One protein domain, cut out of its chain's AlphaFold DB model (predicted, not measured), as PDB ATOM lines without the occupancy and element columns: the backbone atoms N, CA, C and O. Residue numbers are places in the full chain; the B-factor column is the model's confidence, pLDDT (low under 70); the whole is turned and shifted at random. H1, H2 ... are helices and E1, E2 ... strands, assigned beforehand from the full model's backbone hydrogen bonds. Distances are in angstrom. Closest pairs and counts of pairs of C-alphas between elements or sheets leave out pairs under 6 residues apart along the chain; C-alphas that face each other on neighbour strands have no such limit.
ATOM      1  N   LYS A  13     206.318 252.430 175.548       97.81
ATOM      2  CA  LYS A  13     207.624 252.446 176.226       97.81
ATOM      3  C   LYS A  13     207.864 251.294 177.212       97.81
ATOM      4  O   LYS A  13     209.022 250.915 177.364       97.81
ATOM      5  N   PRO A  14     206.839 250.667 177.829       97.69
ATOM      6  CA  PRO A  14     207.037 249.420 178.561       97.69
ATOM      7  C   PRO A  14     207.675 248.294 177.732       97.69
ATOM      8  O   PRO A  14     208.417 247.506 178.306       97.69
ATOM      9  N   TYR A  15     207.463 248.225 176.410       98.31
ATOM     10  CA  TYR A  15     208.160 247.246 175.560       98.31
ATOM     11  C   TYR A  15     209.640 247.593 175.368       98.31
ATOM     12  O   TYR A  15     210.461 246.689 175.260       98.31
ATOM     13  N   GLY A  16     209.997 248.881 175.355       98.19
ATOM     14  CA  GLY A  16     211.393 249.321 175.355       98.19
ATOM     15  C   GLY A  16     212.121 248.959 176.644       98.19
ATOM     16  O   GLY A  16     213.219 248.409 176.586       98.19
ATOM     17  N   LEU A  17     211.476 249.182 177.796       98.25
ATOM     18  CA  LEU A  17     211.975 248.698 179.085       98.25
ATOM     19  C   LEU A  17     212.125 247.173 179.067       98.25
ATOM     20  O   LEU A  17     213.187 246.668 179.412       98.25
ATOM     21  N   LEU A  18     211.090 246.448 178.631       97.56
ATOM     22  CA  LEU A  18     211.122 244.991 178.516       97.56
ATOM     23  C   LEU A  18     212.317 244.528 177.677       97.56
ATOM     24  O   LEU A  18     213.101 243.712 178.139       97.56
ATOM     25  N   TYR A  19     212.499 245.092 176.483       96.44
ATOM     26  CA  TYR A  19     213.629 244.774 175.615       96.44
ATOM     27  C   TYR A  19     214.977 244.974 176.320       96.44
ATOM     28  O   TYR A  19     215.828 244.094 176.263       96.44
ATOM     29  N   GLU A  20     215.173 246.107 177.002       95.75
ATOM     30  CA  GLU A  20     216.431 246.411 177.695       95.75
ATOM     31  C   GLU A  20     216.708 245.441 178.853       95.75
ATOM     32  O   GLU A  20     217.843 244.999 179.020       95.75
ATOM     33  N   LEU A  21     215.676 245.059 179.612       93.06
ATOM     34  CA  LEU A  21     215.795 244.070 180.688       93.06
ATOM     35  C   LEU A  21     216.191 242.690 180.160       93.06
ATOM     36  O   LEU A  21     217.069 242.052 180.736       93.06
ATOM     37  N   LEU A  22     215.571 242.243 179.066       88.19
ATOM     38  CA  LEU A  22     215.889 240.951 178.456       88.19
ATOM     39  C   LEU A  22     217.273 240.962 177.788       88.19
ATOM     40  O   LEU A  22     217.947 239.946 177.769       88.19
ATOM     41  N   GLN A  23     217.693 242.095 177.218       84.94
ATOM     42  CA  GLN A  23     218.939 242.192 176.452       84.94
ATOM     43  C   GLN A  23     220.186 242.405 177.316       84.94
ATOM     44  O   GLN A  23     221.258 241.934 176.943       84.94
ATOM     45  N   ASN A  24     220.072 243.179 178.397       84.31
ATOM     46  CA  ASN A  24     221.235 243.650 179.160       84.31
ATOM     47  C   ASN A  24     221.315 243.069 180.572       84.31
ATOM     48  O   ASN A  24     222.348 243.211 181.219       84.31
ATOM     49  N   HIS A  25     220.223 242.487 181.070       81.94
ATOM     50  CA  HIS A  25     220.116 242.047 182.461       81.94
ATOM     51  C   HIS A  25     219.608 240.608 182.602       81.94
ATOM     52  O   HIS A  25     219.377 240.185 183.736       81.94
ATOM     53  N   ASP A  26     219.400 239.897 181.487       75.25
ATOM     54  CA  ASP A  26     218.949 238.497 181.422       75.25
ATOM     55  C   ASP A  26     217.763 238.201 182.355       75.25
ATOM     56  O   ASP A  26     217.706 237.198 183.068       75.25
ATOM     57  N   VAL A  27     216.819 239.144 182.416       83.88
ATOM     58  CA  VAL A  27     215.679 239.056 183.329       83.88
ATOM     59  C   VAL A  27     214.652 238.065 182.802       83.88
ATOM     60  O   VAL A  27     214.196 238.188 181.673       83.88
ATOM     61  N   ASP A  28     214.198 237.145 183.649       86.56
ATOM     62  CA  ASP A  28     212.997 236.363 183.365       86.56
ATOM     63  C   ASP A  28     211.753 237.190 183.724       86.56
ATOM     64  O   ASP A  28     211.397 237.359 184.895       86.56
ATOM     65  N   VAL A  29     211.099 237.746 182.706       93.75
ATOM     66  CA  VAL A  29     209.904 238.575 182.876       93.75
ATOM     67  C   VAL A  29     208.647 237.723 182.757       93.75
ATOM     68  O   VAL A  29     208.367 237.126 181.717       93.75
ATOM     69  N   LYS A  30     207.806 237.736 183.792       95.06
ATOM     70  CA  LYS A  30     206.517 237.034 183.793       95.06
ATOM     71  C   LYS A  30     205.457 237.877 183.090       95.06
ATOM     72  O   LYS A  30     205.187 239.009 183.492       95.06
ATOM     73  N   TRP A  31     204.823 237.323 182.060       97.25
ATOM     74  CA  TRP A  31     203.704 237.953 181.363       97.25
ATOM     75  C   TRP A  31     202.382 237.395 181.889       97.25
ATOM     76  O   TRP A  31     202.094 236.206 181.752       97.25
ATOM     77  N   ILE A  32     201.587 238.251 182.528       97.00
ATOM     78  CA  ILE A  32     200.376 237.857 183.253       97.00
ATOM     79  C   ILE A  32     199.151 238.142 182.404       97.00
ATOM     80  O   ILE A  32     198.900 239.301 182.074       97.00
ATOM     81  N   ILE A  33     198.371 237.107 182.093       97.81
ATOM     82  CA  ILE A  33     197.108 237.244 181.363       97.81
ATOM     83  C   ILE A  33     196.064 236.353 182.022       97.81
ATOM     84  O   ILE A  33     196.261 235.147 182.154       97.81
ATOM     85  N   ASN A  34     194.927 236.931 182.403       97.19
ATOM     86  CA  ASN A  34     193.802 236.137 182.882       97.19
ATOM     87  C   ASN A  34     193.161 235.381 181.706       97.19
ATOM     88  O   ASN A  34     192.629 236.025 180.796       97.19
ATOM     89  N   PRO A  35     193.146 234.034 181.719       96.44
ATOM     90  CA  PRO A  35     192.629 233.242 180.605       96.44
ATOM     91  C   PRO A  35     191.118 233.414 180.386       96.44
ATOM     92  O   PRO A  35     190.630 233.152 179.289       96.44
ATOM     93  N   ASN A  36     190.390 233.885 181.404       95.62
ATOM     94  CA  ASN A  36     188.927 233.954 181.417       95.62
ATOM     95  C   ASN A  36     188.374 235.380 181.302       95.62
ATOM     96  O   ASN A  36     187.178 235.587 181.493       95.62
ATOM     97  N   LYS A  37     189.225 236.383 181.065       95.12
ATOM     98  CA  LYS A  37     188.763 237.772 181.027       95.12
ATOM     99  C   LYS A  37     188.004 238.097 179.745       95.12
ATOM    100  O   LYS A  37     188.303 237.577 178.673       95.12
ATOM    101  N   GLU A  38     187.088 239.050 179.854       96.00
ATOM    102  CA  GLU A  38     186.476 239.716 178.706       96.00
ATOM    103  C   GLU A  38     187.362 240.864 178.185       96.00
ATOM    104  O   GLU A  38     188.386 241.208 178.788       96.00
ATOM    105  N   LYS A  39     186.993 241.460 177.042       95.81
ATOM    106  CA  LYS A  39     187.752 242.568 176.436       95.81
ATOM    107  C   LYS A  39     187.865 243.723 177.431       95.81
ATOM    108  O   LYS A  39     186.880 244.118 178.040       95.81
ATOM    109  N   ASP A  40     189.078 244.253 177.589       95.94
ATOM    110  CA  ASP A  40     189.429 245.296 178.568       95.94
ATOM    111  C   ASP A  40     189.218 244.897 180.046       95.94
ATOM    112  O   ASP A  40     189.303 245.742 180.944       95.94
ATOM    113  N   GLY A  41     188.977 243.610 180.309       96.00
ATOM    114  CA  GLY A  41     188.826 243.051 181.645       96.00
ATOM    115  C   GLY A  41     190.127 243.015 182.451       96.00
ATOM    116  O   GLY A  41     191.226 243.268 181.950       96.00
ATOM    117  N   ILE A  42     189.970 242.686 183.733       96.12
ATOM    118  CA  ILE A  42     191.045 242.590 184.726       96.12
ATOM    119  C   ILE A  42     191.870 241.318 184.496       96.12
ATOM    120  O   ILE A  42     191.319 240.222 184.371       96.12
ATOM    121  N   ASP A  43     193.194 241.465 184.498       95.88
ATOM    122  CA  ASP A  43     194.135 240.343 184.549       95.88
ATOM    123  C   ASP A  43     194.332 239.847 185.982       95.88
ATOM    124  O   ASP A  43     194.257 238.655 186.263       95.88
ATOM    125  N   PHE A  44     194.548 240.776 186.906       94.12
ATOM    126  CA  PHE A  44     194.570 240.520 188.340       94.12
ATOM    127  C   PHE A  44     194.399 241.841 189.093       94.12
ATOM    128  O   PHE A  44     194.577 242.925 188.527       94.12
ATOM    129  N   SER A  45     194.100 241.737 190.382       91.44
ATOM    130  CA  SER A  45     194.052 242.875 191.296       91.44
ATOM    131  C   SER A  45     195.073 242.660 192.405       91.44
ATOM    132  O   SER A  45     195.263 241.541 192.878       91.44
ATOM    133  N   CYS A  46     195.736 243.732 192.821       87.69
ATOM    134  CA  CYS A  46     196.587 243.737 194.002       87.69
ATOM    135  C   CYS A  46     196.258 244.978 194.826       87.69
ATOM    136  O   CYS A  46     196.363 246.106 194.333       87.69
ATOM    137  N   ARG A  47     195.883 244.769 196.093       83.81
ATOM    138  CA  ARG A  47     195.304 245.809 196.958       83.81
ATOM    139  C   ARG A  47     194.100 246.460 196.262       83.81
ATOM    140  O   ARG A  47     193.223 245.758 195.775       83.81
ATOM    141  N   GLU A  48     194.069 247.787 196.192       86.00
ATOM    142  CA  GLU A  48     192.995 248.567 195.568       86.00
ATOM    143  C   GLU A  48     193.251 248.874 194.080       86.00
ATOM    144  O   GLU A  48     192.525 249.669 193.482       86.00
ATOM    145  N   LYS A  49     194.289 248.282 193.465       88.56
ATOM    146  CA  LYS A  49     194.628 248.509 192.055       88.56
ATOM    147  C   LYS A  49     194.363 247.269 191.216       88.56
ATOM    148  O   LYS A  49     194.872 246.183 191.497       88.56
ATOM    149  N   ASP A  50     193.646 247.473 190.121       92.25
ATOM    150  CA  ASP A  50     193.505 246.470 189.081       92.25
ATOM    151  C   ASP A  50     194.535 246.656 187.965       92.25
ATOM    152  O   ASP A  50     194.829 247.779 187.542       92.25
ATOM    153  N   TYR A  51     194.975 245.544 187.386       93.12
ATOM    154  CA  TYR A  51     195.868 245.513 186.234       93.12
ATOM    155  C   TYR A  51     195.147 244.927 185.023       93.12
ATOM    156  O   TYR A  51     194.357 243.989 185.139       93.12
ATOM    157  N   ARG A  52     195.389 245.516 183.849       95.12
ATOM    158  CA  ARG A  52     194.753 245.149 182.575       95.12
ATOM    159  C   ARG A  52     195.784 245.083 181.460       95.12
ATOM    160  O   ARG A  52     196.898 245.597 181.597       95.12
ATOM    161  N   SER A  53     195.356 244.574 180.307       93.62
ATOM    162  CA  SER A  53     196.130 244.512 179.060       93.62
ATOM    163  C   SER A  53     197.468 243.767 179.175       93.62
ATOM    164  O   SER A  53     198.434 244.150 178.521       93.62
ATOM    165  N   GLY A  54     197.531 242.719 179.998       92.69
ATOM    166  CA  GLY A  54     198.663 241.796 180.043       92.69
ATOM    167  C   GLY A  54     199.910 242.391 180.697       92.69
ATOM    168  O   GLY A  54     200.816 242.823 179.992       92.69
ATOM    169  N   ALA A  55     199.967 242.447 182.031       93.81
ATOM    170  CA  ALA A  55     201.080 243.075 182.750       93.81
ATOM    171  C   ALA A  55     202.391 242.272 182.649       93.81
ATOM    172  O   ALA A  55     202.373 241.042 182.647       93.81
ATOM    173  N   PHE A  56     203.523 242.982 182.641       95.81
ATOM    174  CA  PHE A  56     204.861 242.406 182.774       95.81
ATOM    175  C   PHE A  56     205.335 242.543 184.219       95.81
ATOM    176  O   PHE A  56     205.300 243.644 184.774       95.81
ATOM    177  N   LEU A  57     205.766 241.439 184.820       94.88
ATOM    178  CA  LEU A  57     206.276 241.379 186.186       94.88
ATOM    179  C   LEU A  57     207.734 240.932 186.168       94.88
ATOM    180  O   LEU A  57     208.074 239.917 185.567       94.88
ATOM    181  N   VAL A  58     208.576 241.682 186.872       94.19
ATOM    182  CA  VAL A  58     209.975 241.323 187.116       94.19
ATOM    183  C   VAL A  58     210.058 240.720 188.518       94.19
ATOM    184  O   VAL A  58     209.749 241.435 189.478       94.19
ATOM    185  N   PRO A  59     210.429 239.436 188.671       89.94
ATOM    186  CA  PRO A  59     210.602 238.841 189.990       89.94
ATOM    187  C   PRO A  59     211.700 239.565 190.775       89.94
ATOM    188  O   PRO A  59     212.684 240.035 190.202       89.94
ATOM    189  N   VAL A  60     211.540 239.663 192.097       87.31
ATOM    190  CA  VAL A  60     212.444 240.445 192.962       87.31
ATOM    191  C   VAL A  60     213.893 239.951 192.914       87.31
ATOM    192  O   VAL A  60     214.810 240.769 192.982       87.31
ATOM    193  N   SER A  61     214.092 238.647 192.706       82.12
ATOM    194  CA  SER A  61     215.396 238.001 192.503       82.12
ATOM    195  C   SER A  61     216.171 238.570 191.318       82.12
ATOM    196  O   SER A  61     217.398 238.523 191.292       82.12
ATOM    197  N   TYR A  62     215.475 239.173 190.352       86.94
ATOM    198  CA  TYR A  62     216.109 239.810 189.210       86.94
ATOM    199  C   TYR A  62     216.421 241.301 189.418       86.94
ATOM    200  O   TYR A  62     217.066 241.906 188.563       86.94
ATOM    201  N   VAL A  63     216.008 241.917 190.532       90.56
ATOM    202  CA  VAL A  63     216.102 243.374 190.757       90.56
ATOM    203  C   VAL A  63     217.441 243.765 191.402       90.56
ATOM    204  O   VAL A  63     217.515 244.212 192.558       90.56
ATOM    205  N   THR A  64     218.507 243.620 190.614       87.94
ATOM    206  CA  THR A  64     219.877 244.068 190.926       87.94
ATOM    207  C   THR A  64     219.989 245.601 190.950       87.94
ATOM    208  O   THR A  64     219.038 246.314 190.624       87.94
ATOM    209  N   VAL A  65     221.155 246.143 191.333       89.88
ATOM    210  CA  VAL A  65     221.418 247.596 191.260       89.88
ATOM    211  C   VAL A  65     221.269 248.108 189.824       89.88
ATOM    212  O   VAL A  65     220.520 249.056 189.607       89.88
ATOM    213  N   GLY A  66     221.870 247.426 188.843       92.06
ATOM    214  CA  GLY A  66     221.757 247.805 187.430       92.06
ATOM    215  C   GLY A  66     220.317 247.769 186.909       92.06
ATOM    216  O   GLY A  66     219.898 248.670 186.187       92.06
ATOM    217  N   VAL A  67     219.510 246.790 187.333       93.94
ATOM    218  CA  VAL A  67     218.082 246.744 186.973       93.94
ATOM    219  C   VAL A  67     217.309 247.919 187.584       93.94
ATOM    220  O   VAL A  67     216.440 248.484 186.919       93.94
ATOM    221  N   ARG A  68     217.628 248.338 188.817       96.50
ATOM    222  CA  ARG A  68     217.008 249.526 189.442       96.50
ATOM    223  C   ARG A  68     217.371 250.810 188.703       96.50
ATOM    224  O   ARG A  68     216.485 251.626 188.481       96.50
ATOM    225  N   GLU A  69     218.620 250.961 188.277       97.44
ATOM    226  CA  GLU A  69     219.051 252.107 187.464       97.44
ATOM    227  C   GLU A  69     218.311 252.147 186.118       97.44
ATOM    228  O   GLU A  69     217.812 253.200 185.711       97.44
ATOM    229  N   THR A  70     218.147 250.995 185.453       97.81
ATOM    230  CA  THR A  70     217.312 250.886 184.245       97.81
ATOM    231  C   THR A  70     215.858 251.274 184.547       97.81
ATOM    232  O   THR A  70     215.273 252.054 183.795       97.81
ATOM    233  N   PHE A  71     215.262 250.805 185.649       97.75
ATOM    234  CA  PHE A  71     213.909 251.211 186.051       97.75
ATOM    235  C   PHE A  71     213.781 252.729 186.199       97.75
ATOM    236  O   PHE A  71     212.914 253.319 185.554       97.75
ATOM    237  N   GLU A  72     214.672 253.366 186.957       97.62
ATOM    238  CA  GLU A  72     214.680 254.821 187.167       97.62
ATOM    239  C   GLU A  72     214.812 255.583 185.835       97.62
ATOM    240  O   GLU A  72     214.077 256.540 185.571       97.62
ATOM    241  N   ALA A  73     215.683 255.120 184.933       97.94
ATOM    242  CA  ALA A  73     215.852 255.717 183.610       97.94
ATOM    243  C   ALA A  73     214.582 255.628 182.741       97.94
ATOM    244  O   ALA A  73     214.296 256.541 181.957       97.94
ATOM    245  N   TRP A  74     213.807 254.548 182.853       97.94
ATOM    246  CA  TRP A  74     212.548 254.378 182.120       97.94
ATOM    247  C   TRP A  74     211.362 255.087 182.777       97.94
ATOM    248  O   TRP A  74     210.486 255.579 182.056       97.94
ATOM    249  N   GLU A  75     211.358 255.243 184.099       97.31
ATOM    250  CA  GLU A  75     210.399 256.095 184.812       97.31
ATOM    251  C   GLU A  75     210.507 257.554 184.352       97.31
ATOM    252  O   GLU A  75     209.490 258.180 184.044       97.31
ATOM    253  N   LEU A  76     211.726 258.066 184.142       96.88
ATOM    254  CA  LEU A  76     211.954 259.390 183.539       96.88
ATOM    255  C   LEU A  76     211.407 259.508 182.106       96.88
ATOM    256  O   LEU A  76     211.072 260.601 181.648       96.88
ATOM    257  N   LYS A  77     211.279 258.389 181.384       96.38
ATOM    258  CA  LYS A  77     210.650 258.337 180.054       96.38
ATOM    259  C   LYS A  77     209.119 258.205 180.131       96.38
ATOM    260  O   LYS A  77     208.477 258.213 179.074       96.38
ATOM    261  N   GLY A  78     208.543 258.124 181.330       94.00
ATOM    262  CA  GLY A  78     207.107 258.026 181.596       94.00
ATOM    263  C   GLY A  78     206.575 256.596 181.715       94.00
ATOM    264  O   GLY A  78     205.359 256.406 181.669       94.00
ATOM    265  N   VAL A  79     207.451 255.593 181.843       95.62
ATOM    266  CA  VAL A  79     207.026 254.227 182.177       95.62
ATOM    267  C   VAL A  79     206.612 254.185 183.644       95.62
ATOM    268  O   VAL A  79     207.319 254.680 184.510       95.62
ATOM    269  N   VAL A  80     205.464 253.577 183.931       90.62
ATOM    270  CA  VAL A  80     204.982 253.407 185.305       90.62
ATOM    271  C   VAL A  80     205.404 252.033 185.813       90.62
ATOM    272  O   VAL A  80     204.928 251.017 185.296       90.62
ATOM    273  N   ILE A  81     206.268 252.011 186.827       92.06
ATOM    274  CA  ILE A  81     206.740 250.798 187.502       92.06
ATOM    275  C   ILE A  81     206.171 250.787 188.917       92.06
ATOM    276  O   ILE A  81     206.099 251.811 189.594       92.06
ATOM    277  N   GLN A  82     205.724 249.621 189.371       89.69
ATOM    278  CA  GLN A  82     205.172 249.470 190.709       89.69
ATOM    279  C   GLN A  82     205.832 248.302 191.418       89.69
ATOM    280  O   GLN A  82     205.855 247.184 190.910       89.69
ATOM    281  N   LYS A  83     206.338 248.571 192.622       89.00
ATOM    282  CA  LYS A  83     206.905 247.547 193.498       89.00
ATOM    283  C   LYS A  83     205.780 246.856 194.260       89.00
ATOM    284  O   LYS A  83     204.926 247.522 194.847       89.00
ATOM    285  N   MET A  84     205.797 245.530 194.250       85.19
ATOM    286  CA  MET A  84     204.878 244.699 195.023       85.19
ATOM    287  C   MET A  84     205.598 244.255 196.301       85.19
ATOM    288  O   MET A  84     206.792 243.978 196.267       85.19
ATOM    289  N   GLN A  85     204.896 244.266 197.433       79.69
ATOM    290  CA  GLN A  85     205.447 243.890 198.747       79.69
ATOM    291  C   GLN A  85     204.857 242.574 199.268       79.69
ATOM    292  O   GLN A  85     205.095 242.200 200.411       79.69
ATOM    293  N   GLU A  86     204.027 241.925 198.461       80.81
ATOM    294  CA  GLU A  86     203.247 240.751 198.827       80.81
ATOM    295  C   GLU A  86     203.520 239.662 197.795       80.81
ATOM    296  O   GLU A  86     203.605 239.955 196.599       80.81
ATOM    297  N   ASP A  87     203.624 238.422 198.263       80.44
ATOM    298  CA  ASP A  87     203.695 237.260 197.389       80.44
ATOM    299  C   ASP A  87     202.336 237.054 196.718       80.44
ATOM    300  O   ASP A  87     201.295 237.010 197.380       80.44
ATOM    301  N   LEU A  88     202.338 236.908 195.395       83.69
ATOM    302  CA  LEU A  88     201.123 236.740 194.609       83.69
ATOM    303  C   LEU A  88     201.188 235.452 193.797       83.69
ATOM    304  O   LEU A  88     202.173 235.172 193.119       83.69
ATOM    305  N   VAL A  89     200.088 234.702 193.807       88.25
ATOM    306  CA  VAL A  89     199.867 233.597 192.872       88.25
ATOM    307  C   VAL A  89     199.065 234.148 191.701       88.25
ATOM    308  O   VAL A  89     197.886 234.470 191.846       88.25
ATOM    309  N   LEU A  90     199.717 234.302 190.550       92.12
ATOM    310  CA  LEU A  90     199.153 234.972 189.377       92.12
ATOM    311  C   LEU A  90     199.034 234.021 188.179       92.12
ATOM    312  O   LEU A  90     199.823 233.079 188.070       92.12
ATOM    313  N   PRO A  91     198.089 234.270 187.251       92.94
ATOM    314  CA  PRO A  91     197.977 233.511 186.011       92.94
ATOM    315  C   PRO A  91     199.100 233.920 185.046       92.94
ATOM    316  O   PRO A  91     198.917 234.752 184.153       92.94
ATOM    317  N   VAL A  92     200.293 233.362 185.255       95.81
ATOM    318  CA  VAL A  92     201.428 233.536 184.343       95.81
ATOM    319  C   VAL A  92     201.080 232.851 183.023       95.81
ATOM    320  O   VAL A  92     200.974 231.629 182.967       95.81
ATOM    321  N   PHE A  93     200.900 233.638 181.963       95.88
ATOM    322  CA  PHE A  93     200.680 233.113 180.617       95.88
ATOM    323  C   PHE A  93     201.970 232.508 180.060       95.88
ATOM    324  O   PHE A  93     201.985 231.369 179.602       95.88
ATOM    325  N   THR A  94     203.065 233.266 180.128       94.12
ATOM    326  CA  THR A  94     204.408 232.782 179.806       94.12
ATOM    327  C   THR A  94     205.456 233.605 180.545       94.12
ATOM    328  O   THR A  94     205.190 234.705 181.027       94.12
ATOM    329  N   SER A  95     206.659 233.057 180.611       90.50
ATOM    330  CA  SER A  95     207.885 233.795 180.908       90.50
ATOM    331  C   SER A  95     208.501 234.278 179.593       90.50
ATOM    332  O   SER A  95     208.366 233.583 178.583       90.50
ATOM    333  N   LEU A  96     209.099 235.466 179.595       89.31
ATOM    334  CA  LEU A  96     209.863 236.043 178.492       89.31
ATOM    335  C   LEU A  96     211.303 236.188 178.968       89.31
ATOM    336  O   LEU A  96     211.544 236.835 179.985       89.31
ATOM    337  N   THR A  97     212.241 235.597 178.239       79.50
ATOM    338  CA  THR A  97     213.658 235.555 178.642       79.50
ATOM    339  C   THR A  97     214.597 236.116 177.581       79.50
ATOM    340  O   THR A  97     215.771 236.329 177.858       79.50
TER     341      THR A  97
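What this domain is: This is residues 13 to 97 of the 494 residues of the protein "OmpA family protein" of Salegentibacter flavus (UniProt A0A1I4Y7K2). A small sheet of three short strands, E4, E1 and E5, makes the middle of the domain, with the two helices H1 and H2 side by side at one end of the long axis and the hairpin E2 and E3 at the other. From the helix end a long stretch with no named element, residues 76 to 91, loops round to E5. The 85 printed residues hold two named helices and five named strands, in the order H1 E1 E2 E3 E4 H2 E5; the larger sheet runs E4 E1 E5, antiparallel, and the class is mixed, helices and strands. The whole is compact, with a radius of gyration of the C-alphas of 13.0 A, and only just elongated, with spans of 36 by 24 by 24 A.

Where its parts are: H1, residues 13 to 24, begins at C-alpha 13 (207.624, 252.446, 176.226) and is 16.5 A long from first to last C-alpha. E1 follows at residues 29 to 32, 9.6 A. E2 is residues 42 to 46, 10.9 A, and E3 is residues 49 to 52, 10.1 A. E4, residues 55 to 57, is 6.5 A long. H2, residues 65 to 75, begins at C-alpha 65 (221.418, 247.596, 191.260) and is 15.3 A long. E5, residues 92 to 96, is 10.6 A long and ends at C-alpha 96 (209.863, 236.043, 178.492).

How they stand to each other: E1 is the inner strand of its sheet. E4 and E1 are antiparallel at 144 degrees, with N 30 and O 57 at 2.8 A, within hydrogen-bond range. On the other side of E1, E5 is antiparallel to it at 154 degrees, with N 31 and O 94 at 2.8 A. H1 is on this sheet but only grazes it, with residues 14 to 22. H1 and H2 touch, with the C-alphas of Leu 17 and Trp 74 closest at 6.5 A, at a shallow tilt of 20 degrees, opposite ways. H2 is not on the sheet. In both helices every O i to N i+4 pair is within hydrogen-bond range. E2 and E3 form an antiparallel hairpin at 154 degrees, with N 43 and O 51 at 2.9 A. E3 and E4 meet only through their link. The closest C-alphas of E1 and E2 are those of Ile 32 and Asp 43, 6.8 A apart. Among the pairs that are apart are E2 and H2, and E3 and H2.

The domain as a whole: The two C-alphas farthest apart are those of Glu 38 and Val 65, at 38.0 A. The printed part has no cut. The link from H2 to E5, 16 residues, is long; its C-alphas lie 8 to 17 A from the mean of all C-alphas. The mean pLDDT of the printed part of this model is 92.1, and no printed residue is under 70.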